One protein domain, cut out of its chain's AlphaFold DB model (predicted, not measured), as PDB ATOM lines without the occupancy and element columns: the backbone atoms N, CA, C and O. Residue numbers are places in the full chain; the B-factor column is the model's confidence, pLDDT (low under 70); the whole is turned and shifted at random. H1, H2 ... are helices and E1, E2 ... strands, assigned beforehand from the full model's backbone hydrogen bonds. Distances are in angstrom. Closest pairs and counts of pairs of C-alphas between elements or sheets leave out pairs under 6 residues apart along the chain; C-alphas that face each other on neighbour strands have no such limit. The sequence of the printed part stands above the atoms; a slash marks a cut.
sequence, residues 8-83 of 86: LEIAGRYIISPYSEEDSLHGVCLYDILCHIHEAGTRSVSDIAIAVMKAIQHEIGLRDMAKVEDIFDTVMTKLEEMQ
ATOM      1  N   LEU A   8     226.909 242.000 197.787       83.56
ATOM      2  CA  LEU A   8     225.892 242.859 198.382       83.56
ATOM      3  C   LEU A   8     225.880 242.630 199.891       83.56
ATOM      4  O   LEU A   8     225.907 241.489 200.348       83.56
ATOM      5  N   GLU A   9     225.841 243.701 200.676       83.62
ATOM      6  CA  GLU A   9     225.623 243.604 202.121       83.62
ATOM      7  C   GLU A   9     224.127 243.734 202.421       83.62
ATOM      8  O   GLU A   9     223.538 244.793 202.206       83.62
ATOM      9  N   ILE A  10     223.515 242.665 202.928       82.31
ATOM     10  CA  ILE A  10     222.109 242.632 203.347       82.31
ATOM     11  C   ILE A  10     222.056 242.039 204.755       82.31
ATOM     12  O   ILE A  10     222.702 241.028 205.026       82.31
ATOM     13  N   ALA A  11     221.316 242.666 205.675       80.38
ATOM     14  CA  ALA A  11     221.202 242.209 207.066       80.38
ATOM     15  C   ALA A  11     222.552 242.079 207.811       80.38
ATOM     16  O   ALA A  11     222.698 241.254 208.714       80.38
ATOM     17  N   GLY A  12     223.568 242.858 207.418       76.06
ATOM     18  CA  GLY A  12     224.927 242.752 207.967       76.06
ATOM     19  C   GLY A  12     225.702 241.510 207.510       76.06
ATOM     20  O   GLY A  12     226.704 241.147 208.130       76.06
ATOM     21  N   ARG A  13     225.246 240.832 206.449       82.75
ATOM     22  CA  ARG A  13     225.931 239.700 205.818       82.75
ATOM     23  C   ARG A  13     226.253 240.018 204.363       82.75
ATOM     24  O   ARG A  13     225.416 240.534 203.629       82.75
ATOM     25  N   TYR A  14     227.465 239.664 203.947       85.12
ATOM     26  CA  TYR A  14     227.870 239.743 202.548       85.12
ATOM     27  C   TYR A  14     227.338 238.533 201.791       85.12
ATOM     28  O   TYR A  14     227.641 237.392 202.146       85.12
ATOM     29  N   ILE A  15     226.571 238.793 200.740       84.62
ATOM     30  CA  ILE A  15     226.010 237.779 199.858       84.62
ATOM     31  C   ILE A  15     226.446 237.994 198.417       84.62
ATOM     32  O   ILE A  15     226.747 239.109 197.992       84.62
ATOM     33  N   ILE A  16     226.437 236.905 197.657       85.12
ATOM     34  CA  ILE A  16     226.486 236.949 196.199       85.12
ATOM     35  C   ILE A  16     225.036 236.958 195.726       85.12
ATOM     36  O   ILE A  16     224.261 236.107 196.163       85.12
ATOM     37  N   SER A  17     224.670 237.908 194.860       85.31
ATOM     38  CA  SER A  17     223.320 237.950 194.292       85.31
ATOM     39  C   SER A  17     222.954 236.592 193.662       85.31
ATOM     40  O   SER A  17     223.716 236.097 192.827       85.31
ATOM     41  N   PRO A  18     221.806 235.984 194.022       85.50
ATOM     42  CA  PRO A  18     221.285 234.793 193.359       85.50
ATOM     43  C   PRO A  18     220.677 235.089 191.981       85.50
ATOM     44  O   PRO A  18     220.377 234.145 191.254       85.50
ATOM     45  N   TYR A  19     220.483 236.365 191.637       88.56
ATOM     46  CA  TYR A  19     219.915 236.809 190.366       88.56
ATOM     47  C   TYR A  19     220.985 237.445 189.483       88.56
ATOM     48  O   TYR A  19     221.900 238.112 189.977       88.56
ATOM     49  N   SER A  20     220.840 237.249 188.179       86.88
ATOM     50  CA  SER A  20     221.536 237.974 187.123       86.88
ATOM     51  C   SER A  20     220.735 239.202 186.677       86.88
ATOM     52  O   SER A  20     219.534 239.289 186.919       86.88
ATOM     53  N   GLU A  21     221.381 240.136 185.977       85.06
ATOM     54  CA  GLU A  21     220.721 241.315 185.383       85.06
ATOM     55  C   GLU A  21     219.688 240.948 184.294       85.06
ATOM     56  O   GLU A  21     218.879 241.780 183.894       85.06
ATOM     57  N   GLU A  22     219.702 239.705 183.796       86.69
ATOM     58  CA  GLU A  22     218.732 239.205 182.814       86.69
ATOM     59  C   GLU A  22     217.501 238.562 183.479       86.69
ATOM     60  O   GLU A  22     216.467 238.381 182.826       86.69
ATOM     61  N   ASP A  23     217.587 238.231 184.774       85.62
ATOM     62  CA  ASP A  23     216.492 237.609 185.510       85.62
ATOM     63  C   ASP A  23     215.400 238.640 185.786       85.62
ATOM     64  O   ASP A  23     215.518 239.510 186.655       85.62
ATOM     65  N   SER A  24     214.302 238.512 185.040       87.69
ATOM     66  CA  SER A  24     213.138 239.374 185.181       87.69
ATOM     67  C   SER A  24     211.867 238.589 185.480       87.69
ATOM     68  O   SER A  24     211.619 237.519 184.923       87.69
ATOM     69  N   LEU A  25     211.032 239.156 186.348       87.94
ATOM     70  CA  LEU A  25     209.713 238.636 186.685       87.94
ATOM     71  C   LEU A  25     208.681 239.745 186.497       87.94
ATOM     72  O   LEU A  25     208.829 240.846 187.019       87.94
ATOM     73  N   HIS A  26     207.653 239.481 185.686       87.50
ATOM     74  CA  HIS A  26     206.655 240.481 185.269       87.50
ATOM     75  C   HIS A  26     207.242 241.766 184.653       87.50
ATOM     76  O   HIS A  26     206.588 242.809 184.656       87.50
ATOM     77  N   GLY A  27     208.453 241.683 184.092       82.31
ATOM     78  CA  GLY A  27     209.186 242.824 183.537       82.31
ATOM     79  C   GLY A  27     210.021 243.605 184.555       82.31
ATOM     80  O   GLY A  27     210.606 244.612 184.175       82.31
ATOM     81  N   VAL A  28     210.097 243.147 185.809       85.31
ATOM     82  CA  VAL A  28     210.972 243.706 186.850       85.31
ATOM     83  C   VAL A  28     212.244 242.892 186.943       85.31
ATOM     84  O   VAL A  28     212.177 241.673 187.083       85.31
ATOM     85  N   CYS A  29     213.388 243.565 186.911       89.56
ATOM     86  CA  CYS A  29     214.683 242.949 187.150       89.56
ATOM     87  C   CYS A  29     214.829 242.575 188.634       89.56
ATOM     88  O   CYS A  29     214.786 243.433 189.517       89.56
ATOM     89  N   LEU A  30     215.003 241.284 188.928       89.62
ATOM     90  CA  LEU A  30     215.135 240.803 190.309       89.62
ATOM     91  C   LEU A  30     216.483 241.195 190.931       89.62
ATOM     92  O   LEU A  30     216.580 241.360 192.149       89.62
ATOM     93  N   TYR A  31     217.511 241.373 190.100       89.38
ATOM     94  CA  TYR A  31     218.804 241.899 190.527       89.38
ATOM     95  C   TYR A  31     218.684 243.330 191.065       89.38
ATOM     96  O   TYR A  31     219.193 243.626 192.147       89.38
ATOM     97  N   ASP A  32     217.937 244.189 190.371       88.38
ATOM     98  CA  ASP A  32     217.753 245.588 190.772       88.38
ATOM     99  C   ASP A  32     217.010 245.699 192.109       88.38
ATOM    100  O   ASP A  32     217.360 246.520 192.960       88.38
ATOM    101  N   ILE A  33     216.064 244.787 192.371       89.06
ATOM    102  CA  ILE A  33     215.413 244.683 193.683       89.06
ATOM    103  C   ILE A  33     216.441 244.421 194.792       89.06
ATOM    104  O   ILE A  33     216.390 245.067 195.841       89.06
ATOM    105  N   LEU A  34     217.385 243.499 194.586       88.81
ATOM    106  CA  LEU A  34     218.422 243.210 195.583       88.81
ATOM    107  C   LEU A  34     219.380 244.381 195.787       88.81
ATOM    108  O   LEU A  34     219.747 244.667 196.929       88.81
ATOM    109  N   CYS A  35     219.746 245.080 194.714       88.44
ATOM    110  CA  CYS A  35     220.542 246.300 194.797       88.44
ATOM    111  C   CYS A  35     219.836 247.362 195.649       88.44
ATOM    112  O   CYS A  35     220.446 247.914 196.563       88.44
ATOM    113  N   HIS A  36     218.531 247.570 195.460       87.75
ATOM    114  CA  HIS A  36     217.760 248.491 196.298       87.75
ATOM    115  C   HIS A  36     217.693 248.069 197.770       87.75
ATOM    116  O   HIS A  36     217.760 248.918 198.662       87.75
ATOM    117  N   ILE A  37     217.582 246.771 198.058       88.00
ATOM    118  CA  ILE A  37     217.593 246.267 199.442       88.00
ATOM    119  C   ILE A  37     218.960 246.499 200.098       88.00
ATOM    120  O   ILE A  37     219.019 246.862 201.278       88.00
ATOM    121  N   HIS A  38     220.042 246.318 199.337       87.62
ATOM    122  CA  HIS A  38     221.403 246.618 199.769       87.62
ATOM    123  C   HIS A  38     221.580 248.114 200.070       87.62
ATOM    124  O   HIS A  38     222.002 248.476 201.169       87.62
ATOM    125  N   GLU A  39     221.183 248.988 199.145       86.12
ATOM    126  CA  GLU A  39     221.252 250.447 199.310       86.12
ATOM    127  C   GLU A  39     220.411 250.950 200.489       86.12
ATOM    128  O   GLU A  39     220.787 251.907 201.171       86.12
ATOM    129  N   ALA A  40     219.288 250.285 200.773       85.00
ATOM    130  CA  ALA A  40     218.439 250.599 201.915       85.00
ATOM    131  C   ALA A  40     219.100 250.286 203.273       85.00
ATOM    132  O   ALA A  40     218.605 250.743 204.305       85.00
ATOM    133  N   GLY A  41     220.204 249.527 203.297       81.38
ATOM    134  CA  GLY A  41     220.973 249.252 204.512       81.38
ATOM    135  C   GLY A  41     220.176 248.490 205.572       81.38
ATOM    136  O   GLY A  41     220.285 248.778 206.767       81.38
ATOM    137  N   THR A  42     219.332 247.557 205.133       82.25
ATOM    138  CA  THR A  42     218.400 246.820 205.996       82.25
ATOM    139  C   THR A  42     219.131 245.955 207.027       82.25
ATOM    140  O   THR A  42     220.127 245.297 206.724       82.25
ATOM    141  N   ARG A  43     218.646 245.965 208.280       75.69
ATOM    142  CA  ARG A  43     219.282 245.265 209.420       75.69
ATOM    143  C   ARG A  43     218.385 244.246 210.113       75.69
ATOM    144  O   ARG A  43     218.863 243.506 210.965       75.69
ATOM    145  N   SER A  44     217.101 244.220 209.777       80.06
ATOM    146  CA  SER A  44     216.126 243.285 210.330       80.06
ATOM    147  C   SER A  44     215.250 242.707 209.224       80.06
ATOM    148  O   SER A  44     215.087 243.322 208.173       80.06
ATOM    149  N   VAL A  45     214.647 241.544 209.475       78.56
ATOM    150  CA  VAL A  45     213.703 240.889 208.550       78.56
ATOM    151  C   VAL A  45     212.559 241.821 208.154       78.56
ATOM    152  O   VAL A  45     212.202 241.911 206.981       78.56
ATOM    153  N   SER A  46     212.023 242.572 209.117       83.31
ATOM    154  CA  SER A  46     210.976 243.560 208.863       83.31
ATOM    155  C   SER A  46     211.457 244.682 207.940       83.31
ATOM    156  O   SER A  46     210.723 245.087 207.041       83.31
ATOM    157  N   ASP A  47     212.695 245.157 208.111       85.81
ATOM    158  CA  ASP A  47     213.276 246.180 207.234       85.81
ATOM    159  C   ASP A  47     213.516 245.644 205.821       85.81
ATOM    160  O   ASP A  47     213.297 246.368 204.853       85.81
ATOM    161  N   ILE A  48     213.921 244.374 205.698       85.69
ATOM    162  CA  ILE A  48     214.100 243.690 204.412       85.69
ATOM    163  C   ILE A  48     212.766 243.609 203.678       85.69
ATOM    164  O   ILE A  48     212.683 244.065 202.544       85.69
ATOM    165  N   ALA A  49     211.707 243.123 204.328       87.12
ATOM    166  CA  ALA A  49     210.380 243.046 203.718       87.12
ATOM    167  C   ALA A  49     209.881 244.430 203.256       87.12
ATOM    168  O   ALA A  49     209.379 244.582 202.141       87.12
ATOM    169  N   ILE A  50     210.081 245.470 204.076       88.88
ATOM    170  CA  ILE A  50     209.732 246.849 203.706       88.88
ATOM    171  C   ILE A  50     210.567 247.329 202.510       88.88
ATOM    172  O   ILE A  50     210.031 248.003 201.629       88.88
ATOM    173  N   ALA A  51     211.862 247.012 202.463       88.31
ATOM    174  CA  ALA A  51     212.736 247.391 201.358       88.31
ATOM    175  C   ALA A  51     212.371 246.668 200.057       88.31
ATOM    176  O   ALA A  51     212.276 247.328 199.026       88.31
ATOM    177  N   VAL A  52     212.070 245.365 200.113       89.19
ATOM    178  CA  VAL A  52     211.566 244.582 198.973       89.19
ATOM    179  C   VAL A  52     210.292 245.231 198.437       89.19
ATOM    180  O   VAL A  52     210.211 245.554 197.255       89.19
ATOM    181  N   MET A  53     209.317 245.510 199.307       88.25
ATOM    182  CA  MET A  53     208.081 246.174 198.893       88.25
ATOM    183  C   MET A  53     208.345 247.533 198.242       88.25
ATOM    184  O   MET A  53     207.766 247.828 197.202       88.25
ATOM    185  N   LYS A  54     209.216 248.367 198.821       88.19
ATOM    186  CA  LYS A  54     209.562 249.676 198.243       88.19
ATOM    187  C   LYS A  54     210.246 249.550 196.883       88.19
ATOM    188  O   LYS A  54     209.921 250.328 195.993       88.19
ATOM    189  N   ALA A  55     211.144 248.582 196.721       88.25
ATOM    190  CA  ALA A  55     211.823 248.313 195.458       88.25
ATOM    191  C   ALA A  55     210.818 247.886 194.377       88.25
ATOM    192  O   ALA A  55     210.775 248.478 193.306       88.25
ATOM    193  N   ILE A  56     209.910 246.961 194.694       87.25
ATOM    194  CA  ILE A  56     208.848 246.546 193.768       87.25
ATOM    195  C   ILE A  56     207.953 247.738 193.389       87.25
ATOM    196  O   ILE A  56     207.619 247.931 192.220       87.25
ATOM    197  N   GLN A  57     207.573 248.569 194.367       85.25
ATOM    198  CA  GLN A  57     206.776 249.774 194.112       85.25
ATOM    199  C   GLN A  57     207.491 250.777 193.202       85.25
ATOM    200  O   GLN A  57     206.814 251.453 192.423       85.25
ATOM    201  N   HIS A  58     208.817 250.885 193.312       82.81
ATOM    202  CA  HIS A  58     209.639 251.741 192.461       82.81
ATOM    203  C   HIS A  58     209.640 251.254 191.007       82.81
ATOM    204  O   HIS A  58     209.425 252.059 190.104       82.81
ATOM    205  N   GLU A  59     209.781 249.942 190.806       78.56
ATOM    206  CA  GLU A  59     209.968 249.327 189.489       78.56
ATOM    207  C   GLU A  59     208.676 249.197 188.659       78.56
ATOM    208  O   GLU A  59     208.638 249.593 187.497       78.56
ATOM    209  N   ILE A  60     207.580 248.677 189.230       72.38
ATOM    210  CA  ILE A  60     206.322 248.445 188.474       72.38
ATOM    211  C   ILE A  60     205.223 249.470 188.730       72.38
ATOM    212  O   ILE A  60     204.242 249.537 187.979       72.38
ATOM    213  N   GLY A  61     205.350 250.271 189.787       67.06
ATOM    214  CA  GLY A  61     204.234 251.046 190.313       67.06
ATOM    215  C   GLY A  61     203.121 250.152 190.885       67.06
ATOM    216  O   GLY A  61     202.890 249.021 190.465       67.06
ATOM    217  N   LEU A  62     202.385 250.670 191.869       64.25
ATOM    218  CA  LEU A  62     201.338 249.961 192.631       64.25
ATOM    219  C   LEU A  62     200.049 249.650 191.834       64.25
ATOM    220  O   LEU A  62     198.946 249.914 192.306       64.25
ATOM    221  N   ARG A  63     200.145 249.149 190.599       69.25
ATOM    222  CA  ARG A  63     198.970 248.942 189.733       69.25
ATOM    223  C   ARG A  63     198.439 247.513 189.728       69.25
ATOM    224  O   ARG A  63     197.259 247.334 189.449       69.25
ATOM    225  N   ASP A  64     199.270 246.524 190.045       81.88
ATOM    226  CA  ASP A  64     198.906 245.106 189.979       81.88
ATOM    227  C   ASP A  64     199.408 244.362 191.224       81.88
ATOM    228  O   ASP A  64     200.566 243.954 191.301       81.88
ATOM    229  N   MET A  65     198.532 244.225 192.223       84.00
ATOM    230  CA  MET A  65     198.868 243.593 193.505       84.00
ATOM    231  C   MET A  65     199.273 242.122 193.360       84.00
ATOM    232  O   MET A  65     200.136 241.677 194.103       84.00
ATOM    233  N   ALA A  66     198.715 241.391 192.390       87.25
ATOM    234  CA  ALA A  66     199.053 239.982 192.194       87.25
ATOM    235  C   ALA A  66     200.510 239.817 191.735       87.25
ATOM    236  O   ALA A  66     201.213 238.923 192.190       87.25
ATOM    237  N   LYS A  67     200.991 240.722 190.873       87.06
ATOM    238  CA  LYS A  67     202.402 240.750 190.459       87.06
ATOM    239  C   LYS A  67     203.326 241.179 191.588       87.06
ATOM    240  O   LYS A  67     204.428 240.657 191.698       87.06
ATOM    241  N   VAL A  68     202.888 242.136 192.407       87.81
ATOM    242  CA  VAL A  68     203.651 242.580 193.582       87.81
ATOM    243  C   VAL A  68     203.850 241.422 194.556       87.81
ATOM    244  O   VAL A  68     204.969 241.220 195.012       87.81
ATOM    245  N   GLU A  69     202.789 240.666 194.838       90.62
ATOM    246  CA  GLU A  69     202.824 239.491 195.716       90.62
ATOM    247  C   GLU A  69     203.765 238.410 195.166       90.62
ATOM    248  O   GLU A  69     204.668 237.980 195.872       90.62
ATOM    249  N   ASP A  70     203.659 238.074 193.878       91.56
ATOM    250  CA  ASP A  70     204.507 237.053 193.244       91.56
ATOM    251  C   ASP A  70     206.007 237.424 193.254       91.56
ATOM    252  O   ASP A  70     206.871 236.603 193.576       91.56
ATOM    253  N   ILE A  71     206.340 238.690 192.966       90.56
ATOM    254  CA  ILE A  71     207.727 239.177 193.042       90.56
ATOM    255  C   ILE A  71     208.221 239.176 194.488       90.56
ATOM    256  O   ILE A  71     209.352 238.767 194.755       90.56
ATOM    257  N   PHE A  72     207.384 239.628 195.421       91.94
ATOM    258  CA  PHE A  72     207.722 239.665 196.837       91.94
ATOM    259  C   PHE A  72     208.020 238.262 197.368       91.94
ATOM    260  O   PHE A  72     209.086 238.052 197.946       91.94
ATOM    261  N   ASP A  73     207.139 237.298 197.110       93.38
ATOM    262  CA  ASP A  73     207.291 235.912 197.550       93.38
ATOM    263  C   ASP A  73     208.532 235.263 196.932       93.38
ATOM    264  O   ASP A  73     209.299 234.598 197.636       93.38
ATOM    265  N   THR A  74     208.789 235.515 195.645       92.44
ATOM    266  CA  THR A  74     209.991 235.030 194.951       92.44
ATOM    267  C   THR A  74     211.267 235.551 195.615       92.44
ATOM    268  O   THR A  74     212.179 234.781 195.924       92.44
ATOM    269  N   VAL A  75     211.338 236.859 195.880       90.75
ATOM    270  CA  VAL A  75     212.515 237.485 196.496       90.75
ATOM    271  C   VAL A  75     212.683 237.025 197.944       90.75
ATOM    272  O   VAL A  75     213.784 236.629 198.324       90.75
ATOM    273  N   MET A  76     211.613 237.008 198.739       91.12
ATOM    274  CA  MET A  76     211.659 236.596 200.143       91.12
ATOM    275  C   MET A  76     212.047 235.127 200.306       91.12
ATOM    276  O   MET A  76     212.926 234.832 201.115       91.12
ATOM    277  N   THR A  77     211.486 234.227 199.492       91.81
ATOM    278  CA  THR A  77     211.863 232.803 199.484       91.81
ATOM    279  C   THR A  77     213.355 232.645 199.208       91.81
ATOM    280  O   THR A  77     214.049 231.903 199.902       91.81
ATOM    281  N   LYS A  78     213.896 233.392 198.238       90.50
ATOM    282  CA  LYS A  78     215.324 233.318 197.915       90.50
ATOM    283  C   LYS A  78     216.212 233.849 199.036       90.50
ATOM    284  O   LYS A  78     217.241 233.249 199.335       90.50
ATOM    285  N   LEU A  79     215.813 234.942 199.684       86.94
ATOM    286  CA  LEU A  79     216.526 235.483 200.843       86.94
ATOM    287  C   LEU A  79     216.479 234.519 202.045       86.94
ATOM    288  O   LEU A  79     217.458 234.418 202.790       86.94
ATOM    289  N   GLU A  80     215.383 233.776 202.212       87.69
ATOM    290  CA  GLU A  80     215.252 232.722 203.223       87.69
ATOM    291  C   GLU A  80     216.184 231.537 202.945       87.69
ATOM    292  O   GLU A  80     216.914 231.110 203.840       87.69
ATOM    293  N   GLU A  81     216.236 231.053 201.698       88.12
ATOM    294  CA  GLU A  81     217.163 229.994 201.269       88.12
ATOM    295  C   GLU A  81     218.632 230.374 201.526       88.12
ATOM    296  O   GLU A  81     219.462 229.518 201.838       88.12
ATOM    297  N   MET A  82     218.949 231.668 201.446       84.31
ATOM    298  CA  MET A  82     220.269 232.226 201.759       84.31
ATOM    299  C   MET A  82     220.517 232.427 203.263       84.31
ATOM    300  O   MET A  82     221.573 232.931 203.652       84.31
ATOM    301  N   GLN A  83     219.572 232.026 204.119       82.19
ATOM    302  CA  GLN A  83     219.628 232.147 205.579       82.19
ATOM    303  C   GLN A  83     219.778 233.596 206.067       82.19
ATOM    304  O   GLN A  83     220.400 233.848 207.102       82.19
TER     305      GLN A  83
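What this domain is: This is residues 8 to 83 of the 86 residues of an uncharacterized protein of Methylocystaceae bacterium (UniProt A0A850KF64). A small hairpin of two strands, E1 and E2, sits at one end of a compact group of three helices, in which H2 and H3 fold into a helical hairpin and H1 packs on H2. A long link, residues 17 to 29, leads from the strands to H1. The 76 printed residues hold E1, E2, H1, H2 and H3 in that order; the sheet E1 - E2 is antiparallel and the class is mostly helix. The whole is compact, with a radius of gyration of the C-alphas of 11.3 A and spans of 32 by 25 by 20 A.

Where its parts are: Find C-alpha 8 at (225.892, 242.859, 198.382), where E1, residues 8 to 10, begins its 6.2 A. E2, residues 13 to 16, covers 10.0 A. Look next for H1, residues 30 to 39, 14.5 A long, and H2, residues 45 to 60, 22.7 A long from C-alpha 45 at (213.703, 240.889, 208.550). H3, residues 65 to 81, runs 24.1 A to C-alpha 81 at (217.163, 229.994, 201.269).

How they stand to each other: In the hairpin E1 and E2, find N 8 and O 15 at 2.9 A and N 15 and O 8 at 2.8 A, within hydrogen-bond range. The closest C-alphas of E1 and H1, Ile 10 and His 38, are 5.4 A apart. H1 and H2 touch, closest at C-alphas 37 and 51, 5.3 A, at a steep tilt of 54 degrees, opposite ways. H2 and H3, a helical hairpin, touch at C-alphas 56 and 68, their closest, 6.5 A, at a steep tilt of 43 degrees, opposite ways. E2 is apart from H2 and H3. In H1, H2 and H3 every O i to N i+4 pair is within hydrogen-bond range.

The domain as a whole: The C-alphas of Tyr 14 and Arg 63 are the two farthest apart, 32.9 A. The printed part has no cut; the link from E2 to H1 is long, 13 residues. Mean pLDDT of the printed part is 85.3, and residues 61 to 63 are under 70.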